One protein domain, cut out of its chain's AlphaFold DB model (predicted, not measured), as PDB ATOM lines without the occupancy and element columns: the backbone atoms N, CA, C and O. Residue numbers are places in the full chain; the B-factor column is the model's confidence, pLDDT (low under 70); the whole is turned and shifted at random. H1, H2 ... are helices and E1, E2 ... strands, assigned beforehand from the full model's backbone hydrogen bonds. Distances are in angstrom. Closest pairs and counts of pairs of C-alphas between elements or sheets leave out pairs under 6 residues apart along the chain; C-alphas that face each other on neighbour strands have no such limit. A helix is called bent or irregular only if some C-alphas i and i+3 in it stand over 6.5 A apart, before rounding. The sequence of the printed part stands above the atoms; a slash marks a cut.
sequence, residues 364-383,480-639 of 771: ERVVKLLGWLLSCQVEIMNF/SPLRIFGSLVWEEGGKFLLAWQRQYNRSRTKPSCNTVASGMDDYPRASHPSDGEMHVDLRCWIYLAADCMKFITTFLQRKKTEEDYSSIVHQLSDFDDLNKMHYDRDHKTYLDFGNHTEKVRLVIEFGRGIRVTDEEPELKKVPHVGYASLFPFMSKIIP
ATOM      1  N   GLU A 364      31.626 -51.644  -2.469       34.19
ATOM      2  CA  GLU A 364      31.489 -50.243  -2.053       34.19
ATOM      3  C   GLU A 364      30.426 -49.508  -2.887       34.19
ATOM      4  O   GLU A 364      29.633 -48.737  -2.341       34.19
ATOM      5  N   ARG A 365      30.351 -49.798  -4.194       36.69
ATOM      6  CA  ARG A 365      29.309 -49.273  -5.095       36.69
ATOM      7  C   ARG A 365      27.910 -49.704  -4.662       36.69
ATOM      8  O   ARG A 365      27.028 -48.855  -4.585       36.69
ATOM      9  N   VAL A 366      27.718 -50.973  -4.295       35.34
ATOM     10  CA  VAL A 366      26.424 -51.492  -3.810       35.34
ATOM     11  C   VAL A 366      26.003 -50.841  -2.496       35.34
ATOM     12  O   VAL A 366      24.847 -50.457  -2.344       35.34
ATOM     13  N   VAL A 367      26.927 -50.684  -1.545       35.12
ATOM     14  CA  VAL A 367      26.627 -50.061  -0.244       35.12
ATOM     15  C   VAL A 367      26.278 -48.581  -0.413       35.12
ATOM     16  O   VAL A 367      25.326 -48.102   0.206       35.12
ATOM     17  N   LYS A 368      26.992 -47.867  -1.294       37.69
ATOM     18  CA  LYS A 368      26.681 -46.478  -1.657       37.69
ATOM     19  C   LYS A 368      25.320 -46.366  -2.344       37.69
ATOM     20  O   LYS A 368      24.539 -45.493  -1.983       37.69
ATOM     21  N   LEU A 369      25.006 -47.271  -3.270       37.38
ATOM     22  CA  LEU A 369      23.749 -47.280  -4.015       37.38
ATOM     23  C   LEU A 369      22.540 -47.626  -3.132       37.38
ATOM     24  O   LEU A 369      21.544 -46.911  -3.153       37.38
ATOM     25  N   LEU A 370      22.627 -48.674  -2.308       35.31
ATOM     26  CA  LEU A 370      21.560 -49.054  -1.377       35.31
ATOM     27  C   LEU A 370      21.355 -47.993  -0.296       35.31
ATOM     28  O   LEU A 370      20.218 -47.629  -0.010       35.31
ATOM     29  N   GLY A 371      22.440 -47.453   0.271       34.53
ATOM     30  CA  GLY A 371      22.370 -46.341   1.219       34.53
ATOM     31  C   GLY A 371      21.703 -45.106   0.608       34.53
ATOM     32  O   GLY A 371      20.912 -44.442   1.271       34.53
ATOM     33  N   TRP A 372      21.955 -44.848  -0.675       39.34
ATOM     34  CA  TRP A 372      21.358 -43.751  -1.425       39.34
ATOM     35  C   TRP A 372      19.863 -43.970  -1.734       39.34
ATOM     36  O   TRP A 372      19.050 -43.113  -1.392       39.34
ATOM     37  N   LEU A 373      19.467 -45.131  -2.275       35.31
ATOM     38  CA  LEU A 373      18.063 -45.464  -2.580       35.31
ATOM     39  C   LEU A 373      17.187 -45.481  -1.306       35.31
ATOM     40  O   LEU A 373      16.088 -44.923  -1.297       35.31
ATOM     41  N   LEU A 374      17.691 -46.052  -0.203       33.72
ATOM     42  CA  LEU A 374      16.982 -46.109   1.084       33.72
ATOM     43  C   LEU A 374      16.921 -44.749   1.798       33.72
ATOM     44  O   LEU A 374      15.904 -44.452   2.422       33.72
ATOM     45  N   SER A 375      17.958 -43.908   1.703       31.78
ATOM     46  CA  SER A 375      17.926 -42.558   2.291       31.78
ATOM     47  C   SER A 375      16.921 -41.660   1.568       31.78
ATOM     48  O   SER A 375      16.167 -40.944   2.226       31.78
ATOM     49  N   CYS A 376      16.848 -41.755   0.234       33.28
ATOM     50  CA  CYS A 376      15.845 -41.053  -0.563       33.28
ATOM     51  C   CYS A 376      14.424 -41.474  -0.170       33.28
ATOM     52  O   CYS A 376      13.589 -40.606   0.033       33.28
ATOM     53  N   GLN A 377      14.153 -42.773   0.007       29.98
ATOM     54  CA  GLN A 377      12.810 -43.290   0.302       29.98
ATOM     55  C   GLN A 377      12.363 -43.076   1.765       29.98
ATOM     56  O   GLN A 377      11.190 -42.801   2.019       29.98
ATOM     57  N   VAL A 378      13.275 -43.154   2.742       28.22
ATOM     58  CA  VAL A 378      12.953 -42.992   4.177       28.22
ATOM     59  C   VAL A 378      12.729 -41.527   4.569       28.22
ATOM     60  O   VAL A 378      11.819 -41.249   5.355       28.22
ATOM     61  N   GLU A 379      13.495 -40.575   4.026       31.28
ATOM     62  CA  GLU A 379      13.252 -39.142   4.279       31.28
ATOM     63  C   GLU A 379      11.946 -38.668   3.631       31.28
ATOM     64  O   GLU A 379      11.152 -37.967   4.263       31.28
ATOM     65  N   ILE A 380      11.673 -39.167   2.426       30.78
ATOM     66  CA  ILE A 380      10.405 -39.022   1.710       30.78
ATOM     67  C   ILE A 380       9.226 -39.540   2.547       30.78
ATOM     68  O   ILE A 380       8.273 -38.807   2.773       30.78
ATOM     69  N   MET A 381       9.266 -40.766   3.073       27.03
ATOM     70  CA  MET A 381       8.116 -41.341   3.792       27.03
ATOM     71  C   MET A 381       7.889 -40.737   5.192       27.03
ATOM     72  O   MET A 381       6.757 -40.717   5.676       27.03
ATOM     73  N   ASN A 382       8.932 -40.221   5.852       27.23
ATOM     74  CA  ASN A 382       8.816 -39.616   7.187       27.23
ATOM     75  C   ASN A 382       8.185 -38.214   7.177       27.23
ATOM     76  O   ASN A 382       7.614 -37.782   8.185       27.23
ATOM     77  N   PHE A 383       8.276 -37.490   6.062       30.48
ATOM     78  CA  PHE A 383       7.731 -36.137   5.946       30.48
ATOM     79  C   PHE A 383       6.227 -36.141   5.639       30.48
ATOM     80  O   PHE A 383       5.441 -35.386   6.220       30.48
ATOM     81  N   SER A 480      -6.992 -60.672  -6.663       36.12
ATOM     82  CA  SER A 480      -6.906 -59.564  -5.713       36.12
ATOM     83  C   SER A 480      -5.468 -59.056  -5.668       36.12
ATOM     84  O   SER A 480      -4.555 -59.872  -5.540       36.12
ATOM     85  N   PRO A 481      -5.239 -57.736  -5.746       41.09
ATOM     86  CA  PRO A 481      -3.891 -57.185  -5.761       41.09
ATOM     87  C   PRO A 481      -3.131 -57.466  -4.460       41.09
ATOM     88  O   PRO A 481      -3.648 -57.261  -3.355       41.09
ATOM     89  N   LEU A 482      -1.883 -57.918  -4.610       36.72
ATOM     90  CA  LEU A 482      -0.896 -58.081  -3.548       36.72
ATOM     91  C   LEU A 482      -0.511 -56.700  -3.000       36.72
ATOM     92  O   LEU A 482      -0.424 -55.719  -3.741       36.72
ATOM     93  N   ARG A 483      -0.296 -56.605  -1.685       42.28
ATOM     94  CA  ARG A 483       0.006 -55.337  -1.004       42.28
ATOM     95  C   ARG A 483       1.432 -55.355  -0.482       42.28
ATOM     96  O   ARG A 483       1.739 -56.159   0.392       42.28
ATOM     97  N   ILE A 484       2.277 -54.451  -0.971       37.81
ATOM     98  CA  ILE A 484       3.690 -54.362  -0.574       37.81
ATOM     99  C   ILE A 484       4.030 -52.893  -0.300       37.81
ATOM    100  O   ILE A 484       3.873 -52.066  -1.176       37.81
ATOM    101  N   PHE A 485       4.473 -52.529   0.909       35.94
ATOM    102  CA  PHE A 485       4.970 -51.169   1.230       35.94
ATOM    103  C   PHE A 485       4.100 -49.988   0.736       35.94
ATOM    104  O   PHE A 485       4.611 -48.970   0.275       35.94
ATOM    105  N   GLY A 486       2.771 -50.100   0.830       43.59
ATOM    106  CA  GLY A 486       1.870 -49.052   0.338       43.59
ATOM    107  C   GLY A 486       1.781 -48.983  -1.189       43.59
ATOM    108  O   GLY A 486       1.423 -47.938  -1.722       43.59
ATOM    109  N   SER A 487       2.083 -50.072  -1.894       48.38
ATOM    110  CA  SER A 487       1.790 -50.284  -3.309       48.38
ATOM    111  C   SER A 487       0.807 -51.441  -3.508       48.38
ATOM    112  O   SER A 487       0.679 -52.345  -2.674       48.38
ATOM    113  N   LEU A 488       0.073 -51.360  -4.612       49.62
ATOM    114  CA  LEU A 488      -0.740 -52.426  -5.169       49.62
ATOM    115  C   LEU A 488       0.075 -53.066  -6.289       49.62
ATOM    116  O   LEU A 488       0.486 -52.381  -7.228       49.62
ATOM    117  N   VAL A 489       0.306 -54.366  -6.158       57.31
ATOM    118  CA  VAL A 489       1.013 -55.189  -7.135       57.31
ATOM    119  C   VAL A 489       0.067 -56.286  -7.567       57.31
ATOM    120  O   VAL A 489      -0.402 -57.066  -6.741       57.31
ATOM    121  N   TRP A 490      -0.226 -56.378  -8.851       59.12
ATOM    122  CA  TRP A 490      -0.948 -57.530  -9.369       59.12
ATOM    123  C   TRP A 490      -0.397 -57.947 -10.714       59.12
ATOM    124  O   TRP A 490       0.260 -57.174 -11.409       59.12
ATOM    125  N   GLU A 491      -0.631 -59.211 -11.034       59.06
ATOM    126  CA  GLU A 491      -0.191 -59.812 -12.276       59.06
ATOM    127  C   GLU A 491      -1.405 -60.008 -13.177       59.06
ATOM    128  O   GLU A 491      -2.348 -60.719 -12.824       59.06
ATOM    129  N   GLU A 492      -1.393 -59.372 -14.344       61.09
ATOM    130  CA  GLU A 492      -2.410 -59.579 -15.369       61.09
ATOM    131  C   GLU A 492      -1.731 -60.064 -16.648       61.09
ATOM    132  O   GLU A 492      -0.842 -59.408 -17.190       61.09
ATOM    133  N   GLY A 493      -2.098 -61.264 -17.110       62.31
ATOM    134  CA  GLY A 493      -1.509 -61.858 -18.313       62.31
ATOM    135  C   GLY A 493       0.008 -62.077 -18.236       62.31
ATOM    136  O   GLY A 493       0.676 -61.991 -19.265       62.31
ATOM    137  N   GLY A 494       0.558 -62.327 -17.045       62.75
ATOM    138  CA  GLY A 494       2.000 -62.495 -16.862       62.75
ATOM    139  C   GLY A 494       2.778 -61.181 -16.746       62.75
ATOM    140  O   GLY A 494       3.974 -61.172 -17.023       62.75
ATOM    141  N   LYS A 495       2.114 -60.051 -16.448       68.19
ATOM    142  CA  LYS A 495       2.712 -58.702 -16.378       68.19
ATOM    143  C   LYS A 495       2.428 -58.023 -15.048       68.19
ATOM    144  O   LYS A 495       1.279 -57.996 -14.617       68.19
ATOM    145  N   PHE A 496       3.460 -57.442 -14.434       69.88
ATOM    146  CA  PHE A 496       3.308 -56.629 -13.229       69.88
ATOM    147  C   PHE A 496       2.642 -55.289 -13.542       69.88
ATOM    148  O   PHE A 496       3.160 -54.486 -14.321       69.88
ATOM    149  N   LEU A 497       1.527 -55.036 -12.867       74.69
ATOM    150  CA  LEU A 497       0.850 -53.750 -12.812       74.69
ATOM    151  C   LEU A 497       1.074 -53.153 -11.421       74.69
ATOM    152  O   LEU A 497       0.888 -53.830 -10.405       74.69
ATOM    153  N   LEU A 498       1.561 -51.911 -11.391       79.81
ATOM    154  CA  LEU A 498       2.105 -51.281 -10.192       79.81
ATOM    155  C   LEU A 498       1.459 -49.916  -9.955       79.81
ATOM    156  O   LEU A 498       1.611 -48.994 -10.759       79.81
ATOM    157  N   ALA A 499       0.799 -49.773  -8.807       81.62
ATOM    158  CA  ALA A 499       0.221 -48.513  -8.355       81.62
ATOM    159  C   ALA A 499       0.622 -48.203  -6.914       81.62
ATOM    160  O   ALA A 499       0.727 -49.081  -6.064       81.62
ATOM    161  N   TRP A 500       0.781 -46.922  -6.609       78.38
ATOM    162  CA  TRP A 500       0.917 -46.452  -5.234       78.38
ATOM    163  C   TRP A 500      -0.461 -46.482  -4.595       78.38
ATOM    164  O   TRP A 500      -1.438 -46.006  -5.174       78.38
ATOM    165  N   GLN A 501      -0.541 -46.982  -3.372       68.25
ATOM    166  CA  GLN A 501      -1.761 -46.934  -2.597       68.25
ATOM    167  C   GLN A 501      -2.064 -45.483  -2.227       68.25
ATOM    168  O   GLN A 501      -1.304 -44.811  -1.527       68.25
ATOM    169  N   ARG A 502      -3.226 -45.004  -2.665       63.56
ATOM    170  CA  ARG A 502      -3.728 -43.670  -2.338       63.56
ATOM    171  C   ARG A 502      -4.899 -43.818  -1.378       63.56
ATOM    172  O   ARG A 502      -5.833 -44.579  -1.629       63.56
ATOM    173  N   GLN A 503      -4.874 -43.100  -0.256       51.03
ATOM    174  CA  GLN A 503      -6.064 -43.016   0.586       51.03
ATOM    175  C   GLN A 503      -7.117 -42.193  -0.156       51.03
ATOM    176  O   GLN A 503      -6.929 -40.996  -0.389       51.03
ATOM    177  N   TYR A 504      -8.239 -42.826  -0.507       47.47
ATOM    178  CA  TYR A 504      -9.401 -42.133  -1.050       47.47
ATOM    179  C   TYR A 504     -10.005 -41.239   0.035       47.47
ATOM    180  O   TYR A 504     -10.905 -41.627   0.784       47.47
ATOM    181  N   ASN A 505      -9.486 -40.022   0.162       44.66
ATOM    182  CA  ASN A 505     -10.079 -39.049   1.051       44.66
ATOM    183  C   ASN A 505     -11.297 -38.447   0.337       44.66
ATOM    184  O   ASN A 505     -11.157 -37.548  -0.486       44.66
ATOM    185  N   ARG A 506     -12.505 -38.921   0.682       43.28
ATOM    186  CA  ARG A 506     -13.809 -38.359   0.248       43.28
ATOM    187  C   ARG A 506     -13.981 -36.866   0.553       43.28
ATOM    188  O   ARG A 506     -14.993 -36.271   0.185       43.28
ATOM    189  N   SER A 507     -13.034 -36.265   1.267       45.38
ATOM    190  CA  SER A 507     -12.938 -34.833   1.486       45.38
ATOM    191  C   SER A 507     -12.962 -34.075   0.156       45.38
ATOM    192  O   SER A 507     -11.965 -33.986  -0.557       45.38
ATOM    193  N   ARG A 508     -14.104 -33.447  -0.142       50.75
ATOM    194  CA  ARG A 508     -14.308 -32.538  -1.281       50.75
ATOM    195  C   ARG A 508     -13.430 -31.275  -1.219       50.75
ATOM    196  O   ARG A 508     -13.670 -30.361  -1.984       50.75
ATOM    197  N   THR A 509     -12.455 -31.172  -0.317       49.69
ATOM    198  CA  THR A 509     -11.742 -29.913  -0.036       49.69
ATOM    199  C   THR A 509     -10.391 -29.755  -0.730       49.69
ATOM    200  O   THR A 509      -9.823 -28.668  -0.675       49.69
ATOM    201  N   LYS A 510      -9.888 -30.791  -1.418       50.34
ATOM    202  CA  LYS A 510      -8.623 -30.743  -2.169       50.34
ATOM    203  C   LYS A 510      -8.838 -30.978  -3.675       50.34
ATOM    204  O   LYS A 510      -9.695 -31.790  -4.025       50.34
ATOM    205  N   PRO A 511      -8.071 -30.307  -4.560       46.81
ATOM    206  CA  PRO A 511      -8.178 -30.464  -6.015       46.81
ATOM    207  C   PRO A 511      -7.668 -31.826  -6.529       46.81
ATOM    208  O   PRO A 511      -8.249 -32.363  -7.467       46.81
ATOM    209  N   SER A 512      -6.669 -32.431  -5.880       54.81
ATOM    210  CA  SER A 512      -6.155 -33.783  -6.168       54.81
ATOM    211  C   SER A 512      -5.925 -34.571  -4.868       54.81
ATOM    212  O   SER A 512      -5.858 -33.995  -3.778       54.81
ATOM    213  N   CYS A 513      -5.861 -35.904  -4.956       61.81
ATOM    214  CA  CYS A 513      -5.479 -36.754  -3.825       61.81
ATOM    215  C   CYS A 513      -3.948 -36.851  -3.739       61.81
ATOM    216  O   CYS A 513      -3.305 -37.128  -4.749       61.81
ATOM    217  N   ASN A 514      -3.379 -36.665  -2.547       67.50
ATOM    218  CA  ASN A 514      -1.936 -36.796  -2.324       67.50
ATOM    219  C   ASN A 514      -1.471 -38.255  -2.502       67.50
ATOM    220  O   ASN A 514      -2.216 -39.185  -2.176       67.50
ATOM    221  N   THR A 515      -0.226 -38.438  -2.946       67.06
ATOM    222  CA  THR A 515       0.432 -39.751  -3.095       67.06
ATOM    223  C   THR A 515       1.703 -39.801  -2.245       67.06
ATOM    224  O   THR A 515       2.826 -39.910  -2.730       67.06
ATOM    225  N   VAL A 516       1.475 -39.747  -0.936       63.00
ATOM    226  CA  VAL A 516       2.450 -39.716   0.170       63.00
ATOM    227  C   VAL A 516       3.564 -40.759   0.054       63.00
ATOM    228  O   VAL A 516       4.732 -40.448   0.269       63.00
ATOM    229  N   ALA A 517       3.219 -41.989  -0.335       62.94
ATOM    230  CA  ALA A 517       4.177 -43.089  -0.449       62.94
ATOM    231  C   ALA A 517       5.215 -42.894  -1.569       62.94
ATOM    232  O   ALA A 517       6.273 -43.509  -1.522       62.94
ATOM    233  N   SER A 518       4.929 -42.034  -2.554       70.12
ATOM    234  CA  SER A 518       5.830 -41.802  -3.688       70.12
ATOM    235  C   SER A 518       6.965 -40.821  -3.399       70.12
ATOM    236  O   SER A 518       7.897 -40.716  -4.187       70.12
ATOM    237  N   GLY A 519       6.863 -40.049  -2.312       64.94
ATOM    238  CA  GLY A 519       7.777 -38.938  -2.018       64.94
ATOM    239  C   GLY A 519       7.596 -37.676  -2.818       64.94
ATOM    240  O   GLY A 519       8.221 -36.672  -2.499       64.94
ATOM    241  N   MET A 520       6.694 -37.691  -3.791       71.88
ATOM    242  CA  MET A 520       6.226 -36.494  -4.467       71.88
ATOM    243  C   MET A 520       4.769 -36.271  -4.052       71.88
ATOM    244  O   MET A 520       3.822 -36.661  -4.735       71.88
ATOM    245  N   ASP A 521       4.618 -35.713  -2.853       64.50
ATOM    246  CA  ASP A 521       3.393 -35.688  -2.047       64.50
ATOM    247  C   ASP A 521       2.148 -35.181  -2.789       64.50
ATOM    248  O   ASP A 521       1.074 -35.792  -2.756       64.50
ATOM    249  N   ASP A 522       2.310 -34.038  -3.448       65.88
ATOM    250  CA  ASP A 522       1.296 -33.288  -4.178       65.88
ATOM    251  C   ASP A 522       1.491 -33.362  -5.698       65.88
ATOM    252  O   ASP A 522       0.790 -32.657  -6.431       65.88
ATOM    253  N   TYR A 523       2.375 -34.250  -6.181       77.38
ATOM    254  CA  TYR A 523       2.533 -34.489  -7.612       77.38
ATOM    255  C   TYR A 523       1.180 -34.894  -8.200       77.38
ATOM    256  O   TYR A 523       0.547 -35.842  -7.710       77.38
ATOM    257  N   PRO A 524       0.681 -34.170  -9.213       81.50
ATOM    258  CA  PRO A 524      -0.653 -34.407  -9.713       81.50
ATOM    259  C   PRO A 524      -0.677 -35.758 -10.435       81.50
ATOM    260  O   PRO A 524       0.077 -36.005 -11.370       81.50
ATOM    261  N   ARG A 525      -1.551 -36.651  -9.967       86.81
ATOM    262  CA  ARG A 525      -1.807 -37.970 -10.566       86.81
ATOM    263  C   ARG A 525      -3.243 -38.053 -11.072       86.81
ATOM    264  O   ARG A 525      -3.937 -37.036 -11.163       86.81
ATOM    265  N   ALA A 526      -3.726 -39.260 -11.370       87.81
ATOM    266  CA  ALA A 526      -5.113 -39.480 -11.769       87.81
ATOM    267  C   ALA A 526      -6.078 -38.749 -10.820       87.81
ATOM    268  O   ALA A 526      -5.954 -38.808  -9.587       87.81
ATOM    269  N   SER A 527      -7.009 -37.995 -11.410       83.50
ATOM    270  CA  SER A 527      -7.884 -37.094 -10.662       83.50
ATOM    271  C   SER A 527      -8.820 -37.871  -9.728       83.50
ATOM    272  O   SER A 527      -9.157 -37.381  -8.647       83.50
ATOM    273  N   HIS A 528      -9.222 -39.078 -10.128       84.00
ATOM    274  CA  HIS A 528     -10.105 -39.961  -9.384       84.00
ATOM    275  C   HIS A 528      -9.344 -41.258  -9.111       84.00
ATOM    276  O   HIS A 528      -9.191 -42.059 -10.029       84.00
ATOM    277  N   PRO A 529      -8.840 -41.456  -7.881       81.44
ATOM    278  CA  PRO A 529      -8.094 -42.661  -7.571       81.44
ATOM    279  C   PRO A 529      -8.921 -43.921  -7.821       81.44
ATOM    280  O   PRO A 529     -10.113 -43.952  -7.497       81.44
ATOM    281  N   SER A 530      -8.296 -44.942  -8.396       78.00
ATOM    282  CA  SER A 530      -8.950 -46.190  -8.790       78.00
ATOM    283  C   SER A 530      -7.954 -47.341  -8.817       78.00
ATOM    284  O   SER A 530      -6.772 -47.119  -9.057       78.00
ATOM    285  N   ASP A 531      -8.443 -48.572  -8.695       73.38
ATOM    286  CA  ASP A 531      -7.590 -49.768  -8.757       73.38
ATOM    287  C   ASP A 531      -6.906 -49.952 -10.129       73.38
ATOM    288  O   ASP A 531      -5.934 -50.683 -10.229       73.38
ATOM    289  N   GLY A 532      -7.374 -49.264 -11.181       79.56
ATOM    290  CA  GLY A 532      -6.760 -49.265 -12.516       79.56
ATOM    291  C   GLY A 532      -5.636 -48.242 -12.721       79.56
ATOM    292  O   GLY A 532      -5.294 -47.952 -13.865       79.56
ATOM    293  N   GLU A 533      -5.114 -47.627 -11.656       86.94
ATOM    294  CA  GLU A 533      -3.953 -46.736 -11.759       86.94
ATOM    295  C   GLU A 533      -2.673 -47.522 -12.083       86.94
ATOM    296  O   GLU A 533      -2.484 -48.641 -11.620       86.94
ATOM    297  N   MET A 534      -1.772 -46.920 -12.856       90.94
ATOM    298  CA  MET A 534      -0.413 -47.422 -13.066       90.94
ATOM    299  C   MET A 534       0.554 -46.249 -12.946       90.94
ATOM    300  O   MET A 534       0.400 -45.248 -13.651       90.94
ATOM    301  N   HIS A 535       1.544 -46.368 -12.064       92.56
ATOM    302  CA  HIS A 535       2.487 -45.290 -11.772       92.56
ATOM    303  C   HIS A 535       3.877 -45.591 -12.328       92.56
ATOM    304  O   HIS A 535       4.501 -46.594 -11.968       92.56
ATOM    305  N   VAL A 536       4.369 -44.708 -13.198       93.94
ATOM    306  CA  VAL A 536       5.622 -44.938 -13.932       93.94
ATOM    307  C   VAL A 536       6.846 -44.899 -13.013       93.94
ATOM    308  O   VAL A 536       7.759 -45.714 -13.153       93.94
ATOM    309  N   ASP A 537       6.845 -44.003 -12.026       87.31
ATOM    310  CA  ASP A 537       7.911 -43.867 -11.036       87.31
ATOM    311  C   ASP A 537       8.040 -45.131 -10.182       87.31
ATOM    312  O   ASP A 537       9.142 -45.644 -10.000       87.31
ATOM    313  N   LEU A 538       6.915 -45.693  -9.725       87.12
ATOM    314  CA  LEU A 538       6.908 -46.944  -8.965       87.12
ATOM    315  C   LEU A 538       7.485 -48.105  -9.782       87.12
ATOM    316  O   LEU A 538       8.302 -48.861  -9.259       87.12
ATOM    317  N   ARG A 539       7.104 -48.240 -11.060       88.50
ATOM    318  CA  ARG A 539       7.666 -49.274 -11.946       88.50
ATOM    319  C   ARG A 539       9.189 -49.192 -12.002       88.50
ATOM    320  O   ARG A 539       9.858 -50.215 -11.877       88.50
ATOM    321  N   CYS A 540       9.727 -47.980 -12.122       85.19
ATOM    322  CA  CYS A 540      11.168 -47.748 -12.176       85.19
ATOM    323  C   CYS A 540      11.858 -48.024 -10.829       85.19
ATOM    324  O   CYS A 540      12.931 -48.622 -10.808       85.19
ATOM    325  N   TRP A 541      11.235 -47.670  -9.699       81.25
ATOM    326  CA  TRP A 541      11.756 -48.005  -8.368       81.25
ATOM    327  C   TRP A 541      11.842 -49.515  -8.131       81.25
ATOM    328  O   TRP A 541      12.864 -50.000  -7.642       81.25
ATOM    329  N   ILE A 542      10.796 -50.268  -8.488       80.75
ATOM    330  CA  ILE A 542      10.794 -51.729  -8.329       80.75
ATOM    331  C   ILE A 542      11.805 -52.379  -9.277       80.75
ATOM    332  O   ILE A 542      12.494 -53.311  -8.867       80.75
ATOM    333  N   TYR A 543      11.950 -51.861 -10.499       83.38
ATOM    334  CA  TYR A 543      13.009 -52.283 -11.415       83.38
ATOM    335  C   TYR A 543      14.401 -52.112 -10.787       83.38
ATOM    336  O   TYR A 543      15.136 -53.092 -10.684       83.38
ATOM    337  N   LEU A 544      14.738 -50.911 -10.303       77.81
ATOM    338  CA  LEU A 544      16.045 -50.633  -9.696       77.81
ATOM    339  C   LEU A 544      16.307 -51.527  -8.480       77.81
ATOM    340  O   LEU A 544      17.406 -52.054  -8.320       77.81
ATOM    341  N   ALA A 545      15.293 -51.742  -7.637       76.81
ATOM    342  CA  ALA A 545      15.403 -52.640  -6.495       76.81
ATOM    343  C   ALA A 545      15.663 -54.092  -6.931       76.81
ATOM    344  O   ALA A 545      16.555 -54.746  -6.387       76.81
ATOM    345  N   ALA A 546      14.923 -54.596  -7.923       76.75
ATOM    346  CA  ALA A 546      15.108 -55.946  -8.450       76.75
ATOM    347  C   ALA A 546      16.493 -56.128  -9.087       76.75
ATOM    348  O   ALA A 546      17.128 -57.163  -8.878       76.75
ATOM    349  N   ASP A 547      16.988 -55.120  -9.806       77.38
ATOM    350  CA  ASP A 547      18.305 -55.159 -10.441       77.38
ATOM    351  C   ASP A 547      19.438 -55.133  -9.406       77.38
ATOM    352  O   ASP A 547      20.357 -55.950  -9.469       77.38
ATOM    353  N   CYS A 548      19.304 -54.326  -8.346       72.19
ATOM    354  CA  CYS A 548      20.213 -54.372  -7.197       72.19
ATOM    355  C   CYS A 548      20.246 -55.767  -6.555       72.19
ATOM    356  O   CYS A 548      21.315 -56.297  -6.245       72.19
ATOM    357  N   MET A 549      19.082 -56.392  -6.361       72.94
ATOM    358  CA  MET A 549      18.995 -57.732  -5.772       72.94
ATOM    359  C   MET A 549      19.595 -58.806  -6.688       72.94
ATOM    360  O   MET A 549      20.296 -59.705  -6.212       72.94
ATOM    361  N   LYS A 550      19.393 -58.695  -8.004       73.75
ATOM    362  CA  LYS A 550      20.051 -59.541  -9.008       73.75
ATOM    363  C   LYS A 550      21.575 -59.384  -8.958       73.75
ATOM    364  O   LYS A 550      22.291 -60.387  -8.955       73.75
ATOM    365  N   PHE A 551      22.076 -58.154  -8.861       70.31
ATOM    366  CA  PHE A 551      23.506 -57.889  -8.725       70.31
ATOM    367  C   PHE A 551      24.074 -58.544  -7.461       70.31
ATOM    368  O   PHE A 551      25.040 -59.299  -7.538       70.31
ATOM    369  N   ILE A 552      23.442 -58.325  -6.304       68.75
ATOM    370  CA  ILE A 552      23.890 -58.875  -5.014       68.75
ATOM    371  C   ILE A 552      23.898 -60.404  -5.040       68.75
ATOM    372  O   ILE A 552      24.862 -61.025  -4.599       68.75
ATOM    373  N   THR A 553      22.844 -61.033  -5.562       66.25
ATOM    374  CA  THR A 553      22.759 -62.501  -5.639       66.25
ATOM    375  C   THR A 553      23.821 -63.097  -6.562       66.25
ATOM    376  O   THR A 553      24.424 -64.113  -6.207       66.25
ATOM    377  N   THR A 554      24.105 -62.431  -7.685       68.06
ATOM    378  CA  THR A 554      25.193 -62.794  -8.606       68.06
ATOM    379  C   THR A 554      26.559 -62.635  -7.940       68.06
ATOM    380  O   THR A 554      27.372 -63.558  -7.974       68.06
ATOM    381  N   PHE A 555      26.798 -61.498  -7.279       67.44
ATOM    382  CA  PHE A 555      28.045 -61.194  -6.577       67.44
ATOM    383  C   PHE A 555      28.339 -62.200  -5.456       67.44
ATOM    384  O   PHE A 555      29.463 -62.667  -5.306       67.44
ATOM    385  N   LEU A 556      27.311 -62.599  -4.702       69.00
ATOM    386  CA  LEU A 556      27.416 -63.608  -3.645       69.00
ATOM    387  C   LEU A 556      27.647 -65.038  -4.170       69.00
ATOM    388  O   LEU A 556      27.699 -65.965  -3.364       69.00
ATOM    389  N   GLN A 557      27.759 -65.238  -5.492       62.81
ATOM    390  CA  GLN A 557      27.925 -66.538  -6.158       62.81
ATOM    391  C   GLN A 557      26.916 -67.597  -5.687       62.81
ATOM    392  O   GLN A 557      27.211 -68.796  -5.638       62.81
ATOM    393  N   ARG A 558      25.698 -67.173  -5.330       52.09
ATOM    394  CA  ARG A 558      24.655 -68.122  -4.944       52.09
ATOM    395  C   ARG A 558      24.302 -68.963  -6.164       52.09
ATOM    396  O   ARG A 558      23.978 -68.432  -7.224       52.09
ATOM    397  N   LYS A 559      24.353 -70.294  -6.020       51.47
ATOM    398  CA  LYS A 559      23.716 -71.197  -6.992       51.47
ATOM    399  C   LYS A 559      22.279 -70.721  -7.175       51.47
ATOM    400  O   LYS A 559      21.659 -70.401  -6.164       51.47
ATOM    401  N   LYS A 560      21.783 -70.690  -8.422       49.94
ATOM    402  CA  LYS A 560      20.387 -70.360  -8.759       49.94
ATOM    403  C   LYS A 560      19.449 -70.933  -7.693       49.94
ATOM    404  O   LYS A 560      19.221 -72.141  -7.661       49.94
ATOM    405  N   THR A 561      18.971 -70.079  -6.796       49.19
ATOM    406  CA  THR A 561      17.822 -70.375  -5.946       49.19
ATOM    407  C   THR A 561      16.591 -70.481  -6.848       49.19
ATOM    408  O   THR A 561      16.615 -69.982  -7.973       49.19
ATOM    409  N   GLU A 562      15.514 -71.132  -6.393       44.12
ATOM    410  CA  GLU A 562      14.243 -71.187  -7.148       44.12
ATOM    411  C   GLU A 562      13.690 -69.785  -7.486       44.12
ATOM    412  O   GLU A 562      12.937 -69.630  -8.442       44.12
ATOM    413  N   GLU A 563      14.115 -68.753  -6.753       55.41
ATOM    414  CA  GLU A 563      13.730 -67.354  -6.943       55.41
ATOM    415  C   GLU A 563      14.875 -66.564  -7.602       55.41
ATOM    416  O   GLU A 563      15.804 -66.100  -6.936       55.41
ATOM    417  N   ASP A 564      14.821 -66.440  -8.931       65.88
ATOM    418  CA  ASP A 564      15.763 -65.661  -9.744       65.88
ATOM    419  C   ASP A 564      15.172 -64.275 -10.077       65.88
ATOM    420  O   ASP A 564      14.235 -64.152 -10.879       65.88
ATOM    421  N   TYR A 565      15.747 -63.217  -9.486       73.88
ATOM    422  CA  TYR A 565      15.378 -61.815  -9.747       73.88
ATOM    423  C   TYR A 565      15.553 -61.418 -11.222       73.88
ATOM    424  O   TYR A 565      14.952 -60.437 -11.658       73.88
ATOM    425  N   SER A 566      16.310 -62.184 -12.018       78.50
ATOM    426  CA  SER A 566      16.516 -61.925 -13.449       78.50
ATOM    427  C   SER A 566      15.213 -61.846 -14.239       78.50
ATOM    428  O   SER A 566      15.111 -61.038 -15.159       78.50
ATOM    429  N   SER A 567      14.213 -62.652 -13.872       79.38
ATOM    430  CA  SER A 567      12.892 -62.641 -14.513       79.38
ATOM    431  C   SER A 567      12.138 -61.325 -14.275       79.38
ATOM    432  O   SER A 567      11.631 -60.724 -15.219       79.38
ATOM    433  N   ILE A 568      12.143 -60.840 -13.031       80.75
ATOM    434  CA  ILE A 568      11.519 -59.574 -12.625       80.75
ATOM    435  C   ILE A 568      12.232 -58.399 -13.294       80.75
ATOM    436  O   ILE A 568      11.578 -57.517 -13.846       80.75
ATOM    437  N   VAL A 569      13.570 -58.409 -13.282       81.50
ATOM    438  CA  VAL A 569      14.388 -57.390 -13.953       81.50
ATOM    439  C   VAL A 569      14.029 -57.328 -15.432       81.50
ATOM    440  O   VAL A 569      13.650 -56.260 -15.892       81.50
ATOM    441  N   HIS A 570      14.053 -58.464 -16.137       85.94
ATOM    442  CA  HIS A 570      13.726 -58.537 -17.564       85.94
ATOM    443  C   HIS A 570      12.329 -57.977 -17.871       85.94
ATOM    444  O   HIS A 570      12.148 -57.236 -18.829       85.94
ATOM    445  N   GLN A 571      11.331 -58.319 -17.059       84.50
ATOM    446  CA  GLN A 571       9.948 -57.895 -17.264       84.50
ATOM    447  C   GLN A 571       9.729 -56.399 -16.985       84.50
ATOM    448  O   GLN A 571       8.975 -55.735 -17.696       84.50
ATOM    449  N   LEU A 572      10.372 -55.848 -15.952       86.00
ATOM    450  CA  LEU A 572      10.235 -54.432 -15.599       86.00
ATOM    451  C   LEU A 572      11.137 -53.519 -16.442       86.00
ATOM    452  O   LEU A 572      10.797 -52.350 -16.632       86.00
ATOM    453  N   SER A 573      12.243 -54.040 -16.979       87.31
ATOM    454  CA  SER A 573      13.092 -53.340 -17.947       87.31
ATOM    455  C   SER A 573      12.589 -53.444 -19.384       87.31
ATOM    456  O   SER A 573      13.147 -52.784 -20.253       87.31
ATOM    457  N   ASP A 574      11.576 -54.273 -19.661       92.38
ATOM    458  CA  ASP A 574      11.041 -54.430 -21.013       92.38
ATOM    459  C   ASP A 574      10.533 -53.077 -21.539       92.38
ATOM    460  O   ASP A 574       9.651 -52.431 -20.947       92.38
ATOM    461  N   PHE A 575      11.172 -52.627 -22.619       92.94
ATOM    462  CA  PHE A 575      10.995 -51.296 -23.184       92.94
ATOM    463  C   PHE A 575       9.667 -51.165 -23.935       92.94
ATOM    464  O   PHE A 575       8.996 -50.138 -23.828       92.94
ATOM    465  N   ASP A 576       9.244 -52.212 -24.640       93.38
ATOM    466  CA  ASP A 576       7.982 -52.211 -25.380       93.38
ATOM    467  C   ASP A 576       6.788 -52.175 -24.423       93.38
ATOM    468  O   ASP A 576       5.830 -51.424 -24.636       93.38
ATOM    469  N   ASP A 577       6.871 -52.913 -23.319       90.75
ATOM    470  CA  ASP A 577       5.864 -52.908 -22.268       90.75
ATOM    471  C   ASP A 577       5.801 -51.576 -21.530       90.75
ATOM    472  O   ASP A 577       4.702 -51.051 -21.308       90.75
ATOM    473  N   LEU A 578       6.957 -50.985 -21.211       93.44
ATOM    474  CA  LEU A 578       7.017 -49.629 -20.669       93.44
ATOM    475  C   LEU A 578       6.294 -48.651 -21.601       93.44
ATOM    476  O   LEU A 578       5.453 -47.868 -21.154       93.44
ATOM    477  N   ASN A 579       6.611 -48.708 -22.894       95.38
ATOM    478  CA  ASN A 579       6.082 -47.778 -23.879       95.38
ATOM    479  C   ASN A 579       4.580 -47.958 -24.080       95.38
ATOM    480  O   ASN A 579       3.829 -46.982 -24.137       95.38
ATOM    481  N   LYS A 580       4.116 -49.207 -24.116       92.50
ATOM    482  CA  LYS A 580       2.694 -49.528 -24.212       92.50
ATOM    483  C   LYS A 580       1.901 -48.952 -23.038       92.50
ATOM    484  O   LYS A 580       0.816 -48.412 -23.254       92.50
ATOM    485  N   MET A 581       2.429 -49.066 -21.820       90.19
ATOM    486  CA  MET A 581       1.737 -48.630 -20.605       90.19
ATOM    487  C   MET A 581       1.831 -47.119 -20.378       90.19
ATOM    488  O   MET A 581       0.821 -46.476 -20.093       90.19
ATOM    489  N   HIS A 582       3.019 -46.538 -20.546       95.50
ATOM    490  CA  HIS A 582       3.321 -45.200 -20.034       95.50
ATOM    491  C   HIS A 582       3.705 -44.179 -21.104       95.50
ATOM    492  O   HIS A 582       3.526 -42.989 -20.868       95.50
ATOM    493  N   TYR A 583       4.201 -44.589 -22.275       96.56
ATOM    494  CA  TYR A 583       4.721 -43.627 -23.250       96.56
ATOM    495  C   TYR A 583       3.619 -42.942 -24.046       96.56
ATOM    496  O   TYR A 583       2.887 -43.591 -24.796       96.56
ATOM    497  N   ASP A 584       3.492 -41.629 -23.914       95.44
ATOM    498  CA  ASP A 584       2.535 -40.825 -24.657       95.44
ATOM    499  C   ASP A 584       3.182 -40.154 -25.871       95.44
ATOM    500  O   ASP A 584       4.184 -39.453 -25.747       95.44
ATOM    501  N   ARG A 585       2.599 -40.364 -27.056       92.75
ATOM    502  CA  ARG A 585       3.148 -39.831 -28.314       92.75
ATOM    503  C   ARG A 585       2.866 -38.344 -28.504       92.75
ATOM    504  O   ARG A 585       3.659 -37.679 -29.162       92.75
ATOM    505  N   ASP A 586       1.775 -37.838 -27.935       89.25
ATOM    506  CA  ASP A 586       1.390 -36.434 -28.085       89.25
ATOM    507  C   ASP A 586       2.266 -35.547 -27.194       89.25
ATOM    508  O   ASP A 586       2.758 -34.508 -27.631       89.25
ATOM    509  N   HIS A 587       2.526 -36.000 -25.965       87.25
ATOM    510  CA  HIS A 587       3.401 -35.316 -25.009       87.25
ATOM    511  C   HIS A 587       4.880 -35.709 -25.145       87.25
ATOM    512  O   HIS A 587       5.718 -35.119 -24.464       87.25
ATOM    513  N   LYS A 588       5.202 -36.698 -25.994       91.56
ATOM    514  CA  LYS A 588       6.557 -37.239 -26.213       91.56
ATOM    515  C   LYS A 588       7.284 -37.617 -24.914       91.56
ATOM    516  O   LYS A 588       8.475 -37.365 -24.735       91.56
ATOM    517  N   THR A 589       6.556 -38.176 -23.951       92.38
ATOM    518  CA  THR A 589       7.114 -38.512 -22.635       92.38
ATOM    519  C   THR A 589       6.305 -39.584 -21.920       92.38
ATOM    520  O   THR A 589       5.233 -39.992 -22.373       92.38
ATOM    521  N   TYR A 590       6.828 -40.063 -20.796       95.38
ATOM    522  CA  TYR A 590       6.172 -41.063 -19.973       95.38
ATOM    523  C   TYR A 590       5.200 -40.427 -18.982       95.38
ATOM    524  O   TYR A 590       5.515 -39.445 -18.311       95.38
ATOM    525  N   LEU A 591       4.008 -41.005 -18.873       95.25
ATOM    526  CA  LEU A 591       2.926 -40.513 -18.031       95.25
ATOM    527  C   LEU A 591       2.349 -41.642 -17.170       95.25
ATOM    528  O   LEU A 591       2.334 -42.815 -17.558       95.25
ATOM    529  N   ASP A 592       1.821 -41.273 -16.006       95.19
ATOM    530  CA  ASP A 592       0.965 -42.162 -15.222       95.19
ATOM    531  C   ASP A 592      -0.313 -42.494 -16.007       95.19
ATOM    532  O   ASP A 592      -0.767 -41.716 -16.848       95.19
ATOM    533  N   PHE A 593      -0.938 -43.627 -15.705       93.81
ATOM    534  CA  PHE A 593      -2.239 -44.008 -16.250       93.81
ATOM    535  C   PHE A 593      -3.267 -44.106 -15.127       93.81
ATOM    536  O   PHE A 593      -2.956 -44.576 -14.034       93.81
ATOM    537  N   GLY A 594      -4.503 -43.686 -15.381       92.00
ATOM    538  CA  GLY A 594      -5.593 -43.885 -14.432       92.00
ATOM    539  C   GLY A 594      -6.851 -43.106 -14.786       92.00
ATOM    540  O   GLY A 594      -6.949 -42.486 -15.844       92.00
ATOM    541  N   ASN A 595      -7.832 -43.134 -13.884       90.06
ATOM    542  CA  ASN A 595      -9.124 -42.492 -14.104       90.06
ATOM    543  C   ASN A 595      -9.027 -40.961 -13.918       90.06
ATOM    544  O   ASN A 595      -8.933 -40.430 -12.800       90.06
ATOM    545  N   HIS A 596      -8.988 -40.220 -15.026       90.31
ATOM    546  CA  HIS A 596      -8.592 -38.816 -15.039       90.31
ATOM    547  C   HIS A 596      -9.522 -37.907 -15.859       90.31
ATOM    548  O   HIS A 596      -9.990 -38.250 -16.939       90.31
ATOM    549  N   THR A 597      -9.726 -36.690 -15.354       87.12
ATOM    550  CA  THR A 597     -10.273 -35.534 -16.072       87.12
ATOM    551  C   THR A 597      -9.524 -34.283 -15.622       87.12
ATOM    552  O   THR A 597      -9.257 -34.114 -14.431       87.12
ATOM    553  N   GLU A 598      -9.193 -33.403 -16.568       84.31
ATOM    554  CA  GLU A 598      -8.569 -32.107 -16.276       84.31
ATOM    555  C   GLU A 598      -9.604 -31.064 -15.829       84.31
ATOM    556  O   GLU A 598      -9.252 -30.035 -15.251       84.31
ATOM    557  N   LYS A 599     -10.901 -31.327 -16.053       83.88
ATOM    558  CA  LYS A 599     -12.004 -30.416 -15.713       83.88
ATOM    559  C   LYS A 599     -12.405 -30.538 -14.245       83.88
ATOM    560  O   LYS A 599     -13.563 -30.759 -13.895       83.88
ATOM    561  N   VAL A 600     -11.411 -30.397 -13.376       76.81
ATOM    562  CA  VAL A 600     -11.559 -30.362 -11.926       76.81
ATOM    563  C   VAL A 600     -11.201 -28.968 -11.435       76.81
ATOM    564  O   VAL A 600     -10.115 -28.458 -11.700       76.81
ATOM    565  N   ARG A 601     -12.092 -28.351 -10.661       75.50
ATOM    566  CA  ARG A 601     -11.859 -27.034 -10.057       75.50
ATOM    567  C   ARG A 601     -12.264 -27.008  -8.598       75.50
ATOM    568  O   ARG A 601     -13.162 -27.729  -8.171       75.50
ATOM    569  N   LEU A 602     -11.613 -26.145  -7.829       71.94
ATOM    570  CA  LEU A 602     -11.984 -25.877  -6.446       71.94
ATOM    571  C   LEU A 602     -12.854 -24.617  -6.402       71.94
ATOM    572  O   LEU A 602     -12.409 -23.536  -6.782       71.94
ATOM    573  N   VAL A 603     -14.095 -24.755  -5.949       75.94
ATOM    574  CA  VAL A 603     -15.040 -23.653  -5.742       75.94
ATOM    575  C   VAL A 603     -15.138 -23.379  -4.252       75.94
ATOM    576  O   VAL A 603     -15.300 -24.304  -3.466       75.94
ATOM    577  N   ILE A 604     -15.031 -22.119  -3.839       72.88
ATOM    578  CA  ILE A 604     -15.203 -21.753  -2.431       72.88
ATOM    579  C   ILE A 604     -16.689 -21.492  -2.191       72.88
ATOM    580  O   ILE A 604     -17.210 -20.458  -2.600       72.88
ATOM    581  N   GLU A 605     -17.361 -22.407  -1.499       69.00
ATOM    582  CA  GLU A 605     -18.737 -22.223  -1.032       69.00
ATOM    583  C   GLU A 605     -18.762 -22.201   0.497       69.00
ATOM    584  O   GLU A 605     -18.185 -23.064   1.160       69.00
ATOM    585  N   PHE A 606     -19.413 -21.191   1.083       72.25
ATOM    586  CA  PHE A 606     -19.562 -21.042   2.542       72.25
ATOM    587  C   PHE A 606     -18.236 -21.135   3.331       72.25
ATOM    588  O   PHE A 606     -18.188 -21.679   4.434       72.25
ATOM    589  N   GLY A 607     -17.137 -20.626   2.759       61.91
ATOM    590  CA  GLY A 607     -15.805 -20.658   3.379       61.91
ATOM    591  C   GLY A 607     -15.107 -22.024   3.336       61.91
ATOM    592  O   GLY A 607     -14.072 -22.194   3.976       61.91
ATOM    593  N   ARG A 608     -15.645 -22.997   2.589       54.81
ATOM    594  CA  ARG A 608     -15.036 -24.313   2.363       54.81
ATOM    595  C   ARG A 608     -14.737 -24.495   0.877       54.81
ATOM    596  O   ARG A 608     -15.577 -24.200   0.033       54.81
ATOM    597  N   GLY A 609     -13.545 -24.995   0.557       61.84
ATOM    598  CA  GLY A 609     -13.242 -25.446  -0.800       61.84
ATOM    599  C   GLY A 609     -14.062 -26.695  -1.115       61.84
ATOM    600  O   GLY A 609     -14.056 -27.641  -0.332       61.84
ATOM    601  N   ILE A 610     -14.782 -26.689  -2.228       68.44
ATOM    602  CA  ILE A 610     -15.523 -27.824  -2.767       68.44
ATOM    603  C   ILE A 610     -14.967 -28.109  -4.154       68.44
ATOM    604  O   ILE A 610     -14.978 -27.262  -5.043       68.44
ATOM    605  N   ARG A 611     -14.462 -29.321  -4.335       71.94
ATOM    606  CA  ARG A 611     -14.010 -29.850  -5.607       71.94
ATOM    607  C   ARG A 611     -15.236 -30.135  -6.465       71.94
ATOM    608  O   ARG A 611     -16.100 -30.918  -6.072       71.94
ATOM    609  N   VAL A 612     -15.284 -29.492  -7.622       76.19
ATOM    610  CA  VAL A 612     -16.305 -29.663  -8.652       76.19
ATOM    611  C   VAL A 612     -15.633 -30.270  -9.874       76.19
ATOM    612  O   VAL A 612     -14.558 -29.827 -10.282       76.19
ATOM    613  N   THR A 613     -16.268 -31.299 -10.414       81.81
ATOM    614  CA  THR A 613     -15.840 -32.009 -11.613       81.81
ATOM    615  C   THR A 613     -16.857 -31.681 -12.702       81.81
ATOM    616  O   THR A 613     -18.033 -31.993 -12.537       81.81
ATOM    617  N   ASP A 614     -16.429 -31.005 -13.768       82.56
ATOM    618  CA  ASP A 614     -17.321 -30.547 -14.846       82.56
ATOM    619  C   ASP A 614     -17.430 -31.580 -15.999       82.56
ATOM    620  O   ASP A 614     -18.147 -31.352 -16.971       82.56
ATOM    621  N   GLU A 615     -16.727 -32.716 -15.909       88.88
ATOM    622  CA  GLU A 615     -16.749 -33.820 -16.882       88.88
ATOM    623  C   GLU A 615     -16.418 -35.155 -16.212       88.88
ATOM    624  O   GLU A 615     -15.530 -35.210 -15.363       88.88
ATOM    625  N   GLU A 616     -17.106 -36.226 -16.606       87.56
ATOM    626  CA  GLU A 616     -16.831 -37.569 -16.090       87.56
ATOM    627  C   GLU A 616     -15.380 -37.989 -16.397       87.56
ATOM    628  O   GLU A 616     -14.893 -37.772 -17.508       87.56
ATOM    629  N   PRO A 617     -14.648 -38.548 -15.419       89.62
ATOM    630  CA  PRO A 617     -13.285 -39.007 -15.635       89.62
ATOM    631  C   PRO A 617     -13.254 -40.281 -16.485       89.62
ATOM    632  O   PRO A 617     -14.152 -41.120 -16.408       89.62
ATOM    633  N   GLU A 618     -12.181 -40.437 -17.258       92.44
ATOM    634  CA  GLU A 618     -11.955 -41.607 -18.108       92.44
ATOM    635  C   GLU A 618     -10.578 -42.220 -17.838       92.44
ATOM    636  O   GLU A 618      -9.641 -41.524 -17.438       92.44
ATOM    637  N   LEU A 619     -10.438 -43.529 -18.072       92.31
ATOM    638  CA  LEU A 619      -9.147 -44.215 -18.000       92.31
ATOM    639  C   LEU A 619      -8.250 -43.762 -19.154       92.31
ATOM    640  O   LEU A 619      -8.498 -44.099 -20.311       92.31
ATOM    641  N   LYS A 620      -7.205 -43.000 -18.833       92.81
ATOM    642  CA  LYS A 620      -6.256 -42.470 -19.815       92.81
ATOM    643  C   LYS A 620      -4.900 -42.167 -19.189       92.81
ATOM    644  O   LYS A 620      -4.737 -42.201 -17.967       92.81
ATOM    645  N   LYS A 621      -3.928 -41.835 -20.039       93.94
ATOM    646  CA  LYS A 621      -2.659 -41.255 -19.595       93.94
ATOM    647  C   LYS A 621      -2.914 -39.877 -18.995       93.94
ATOM    648  O   LYS A 621      -3.674 -39.075 -19.537       93.94
ATOM    649  N   VAL A 622      -2.319 -39.642 -17.838       92.12
ATOM    650  CA  VAL A 622      -2.491 -38.440 -17.035       92.12
ATOM    651  C   VAL A 622      -1.505 -37.389 -17.554       92.12
ATOM    652  O   VAL A 622      -0.305 -37.597 -17.391       92.12
ATOM    653  N   PRO A 623      -1.960 -36.278 -18.166       89.75
ATOM    654  CA  PRO A 623      -1.110 -35.331 -18.900       89.75
ATOM    655  C   PRO A 623      -0.349 -34.382 -17.956       89.75
ATOM    656  O   PRO A 623      -0.480 -33.159 -17.994       89.75
ATOM    657  N   HIS A 624       0.430 -34.951 -17.041       87.38
ATOM    658  CA  HIS A 624       1.211 -34.230 -16.045       87.38
ATOM    659  C   HIS A 624       2.692 -34.547 -16.226       87.38
ATOM    660  O   HIS A 624       3.214 -35.519 -15.679       87.38
ATOM    661  N   VAL A 625       3.346 -33.697 -17.016       87.75
ATOM    662  CA  VAL A 625       4.774 -33.781 -17.323       87.75
ATOM    663  C   VAL A 625       5.581 -33.202 -16.165       87.75
ATOM    664  O   VAL A 625       5.323 -32.077 -15.741       87.75
ATOM    665  N   GLY A 626       6.555 -33.948 -15.653       83.31
ATOM    666  CA  GLY A 626       7.369 -33.555 -14.501       83.31
ATOM    667  C   GLY A 626       8.380 -34.636 -14.135       83.31
ATOM    668  O   GLY A 626       8.717 -35.471 -14.971       83.31
ATOM    669  N   TYR A 627       8.855 -34.664 -12.886       81.81
ATOM    670  CA  TYR A 627       9.865 -35.654 -12.482       81.81
ATOM    671  C   TYR A 627       9.432 -37.099 -12.703       81.81
ATOM    672  O   TYR A 627      10.261 -37.885 -13.150       81.81
ATOM    673  N   ALA A 628       8.159 -37.443 -12.460       88.00
ATOM    674  CA  ALA A 628       7.645 -38.794 -12.707       88.00
ATOM    675  C   ALA A 628       7.922 -39.246 -14.155       88.00
ATOM    676  O   ALA A 628       8.343 -40.377 -14.384       88.00
ATOM    677  N   SER A 629       7.786 -38.333 -15.120       90.00
ATOM    678  CA  SER A 629       8.020 -38.593 -16.542       90.00
ATOM    679  C   SER A 629       9.470 -38.938 -16.884       90.00
ATOM    680  O   SER A 629       9.720 -39.646 -17.854       90.00
ATOM    681  N   LEU A 630      10.424 -38.490 -16.065       86.38
ATOM    682  CA  LEU A 630      11.854 -38.717 -16.275       86.38
ATOM    683  C   LEU A 630      12.367 -39.995 -15.603       86.38
ATOM    684  O   LEU A 630      13.533 -40.342 -15.778       86.38
ATOM    685  N   PHE A 631      11.538 -40.716 -14.840       87.75
ATOM    686  CA  PHE A 631      11.985 -41.921 -14.135       87.75
ATOM    687  C   PHE A 631      12.567 -42.996 -15.054       87.75
ATOM    688  O   PHE A 631      13.645 -43.482 -14.722       87.75
ATOM    689  N   PRO A 632      11.965 -43.326 -16.214       91.31
ATOM    690  CA  PRO A 632      12.547 -44.320 -17.113       91.31
ATOM    691  C   PRO A 632      13.927 -43.946 -17.658       91.31
ATOM    692  O   PRO A 632      14.773 -44.819 -17.861       91.31
ATOM    693  N   PHE A 633      14.157 -42.648 -17.870       82.81
ATOM    694  CA  PHE A 633      15.460 -42.107 -18.236       82.81
ATOM    695  C   PHE A 633      16.449 -42.225 -17.067       82.81
ATOM    696  O   PHE A 633      17.535 -42.780 -17.217       82.81
ATOM    697  N   MET A 634      16.044 -41.773 -15.876       75.81
ATOM    698  CA  MET A 634      16.860 -41.823 -14.661       75.81
ATOM    699  C   MET A 634      17.258 -43.255 -14.280       75.81
ATOM    700  O   MET A 634      18.396 -43.482 -13.871       75.81
ATOM    701  N   SER A 635      16.352 -44.217 -14.460       76.31
ATOM    702  CA  SER A 635      16.586 -45.637 -14.203       76.31
ATOM    703  C   SER A 635      17.250 -46.373 -15.366       76.31
ATOM    704  O   SER A 635      17.385 -47.585 -15.286       76.31
ATOM    705  N   LYS A 636      17.643 -45.685 -16.445       76.12
ATOM    706  CA  LYS A 636      18.322 -46.267 -17.616       76.12
ATOM    707  C   LYS A 636      17.563 -47.402 -18.326       76.12
ATOM    708  O   LYS A 636      18.171 -48.305 -18.889       76.12
ATOM    709  N   ILE A 637      16.231 -47.364 -18.317       86.31
ATOM    710  CA  ILE A 637      15.423 -48.360 -19.046       86.31
ATOM    711  C   ILE A 637      15.358 -48.016 -20.545       86.31
ATOM    712  O   ILE A 637      15.185 -48.900 -21.380       86.31
ATOM    713  N   ILE A 638      15.487 -46.734 -20.900       86.00
ATOM    714  CA  ILE A 638      15.424 -46.269 -22.291       86.00
ATOM    715  C   ILE A 638      16.712 -46.674 -23.031       86.00
ATOM    716  O   ILE A 638      17.791 -46.288 -22.587       86.00
ATOM    717  N   PRO A 639      16.634 -47.398 -24.164       82.94
ATOM    718  CA  PRO A 639      17.813 -47.748 -24.950       82.94
ATOM    719  C   PRO A 639      18.531 -46.512 -25.521       82.94
ATOM    720  O   PRO A 639      17.853 -45.590 -25.984       82.94
TER     721      PRO A 639
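AT A GLANCE: This is residues 364 to 383 and 480 to 639 of the 771 residues of an uncharacterized protein of Brassica rapa subsp. pekinensis (UniProt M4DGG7). An elongated model is built round the helix H2, with H3 folded back along it, the start of H5 at its first residues, and a curved three-strand meander, E1 E2 E3, near that same end; beyond it the chain goes out through the strand pair E4 and E7 to the hairpin E5 and E6, which makes the far end of the long axis. H1 lies loosely to one side of H2, and residues 555 to 560 stick out at the opposite end. The printed part has 180 residues, with five named helices and seven named strands in the order H1 E1 E2 E3 H2 H3 H4 E4 E5 E6 E7 H5. The class is mixed, helices and strands, and the three sheets, E1 - E2 - E3, E4 - E7 and E5 - E6, are antiparallel. The whole is compact, with a radius of gyration of the C-alphas of 18.1 A, and spans 66 by 34 by 32 A.

HOW THE PARTS SIT: H1, residues 364 to 383, and H2, residues 536 to 555, only just touch, with 3 pairs of C-alphas within 8 A, the closest those of Val 366 and Cys 548 at 7.6 A; they run opposite ways at a shallow tilt of 33 degrees, only just short of steep. E1, residues 482 to 484, E2, residues 487 to 492, and E3, residues 495 to 500, form a meander, each strand the antiparallel neighbour of the one before; N 482 and O 489 are 2.7 A apart, N 488 and O 499 2.8 A. H2 only grazes this sheet, with its residues 536 to 542. H2 and H3, residues 565 to 572, form a helical hairpin and touch, the closest C-alphas being those of Lys 550 and Tyr 565 at 5.2 A, with a shallow tilt of 23 degrees. H4, residues 575 to 582, is close to H2 but not clearly touching, with the C-alphas of Val 536 and His 582 closest at 6.5 A. E4, residues 593 to 596, and E7, residues 618 to 621, are antiparallel, with N 596 and O 618 2.8 A apart. E5, residues 600 to 605, and E6, residues 608 to 613, form a hairpin, with N 610 and O 603 2.7 A apart. H5, residues 627 to 634, touches residues 536 to 540 of H2, the closest C-alphas being those of Asp 537 and Ala 628 at 5.3 A. In H1, H2, H3 and H4 every O i to N i+4 pair is within hydrogen-bond range; in H5 1 of 4 is, beside 4 of 5 O i to N i+3 pairs.

IN THESE COORDINATES: H1 begins with C-alpha 364 at (31.489, -50.243, -2.053) and is 28.8 A long; H2 is 28.7 A. E2, E3, E5 and E6 measure 15.8, 16.7, 15.4 and 16.0 A. H5 ends with C-alpha 634 at (16.860, -41.823, -14.661) and is irregular, C-alphas 629 and 632 being 7.3 A apart.

THE WHOLE: The C-alphas farthest apart are those of Lys 559 and Phe 606, 66.9 A. Residues 384 to 479 are not printed, and C-alphas 383 and 480 are 30.0 A apart across the cut. The link from E3 to H2, residues 501 to 535, is long. The mean pLDDT of the printed part is 70.2; 75 residues are under 70, among them residues 364 to 383, 480 to 496, 501 to 517 and 552 to 564.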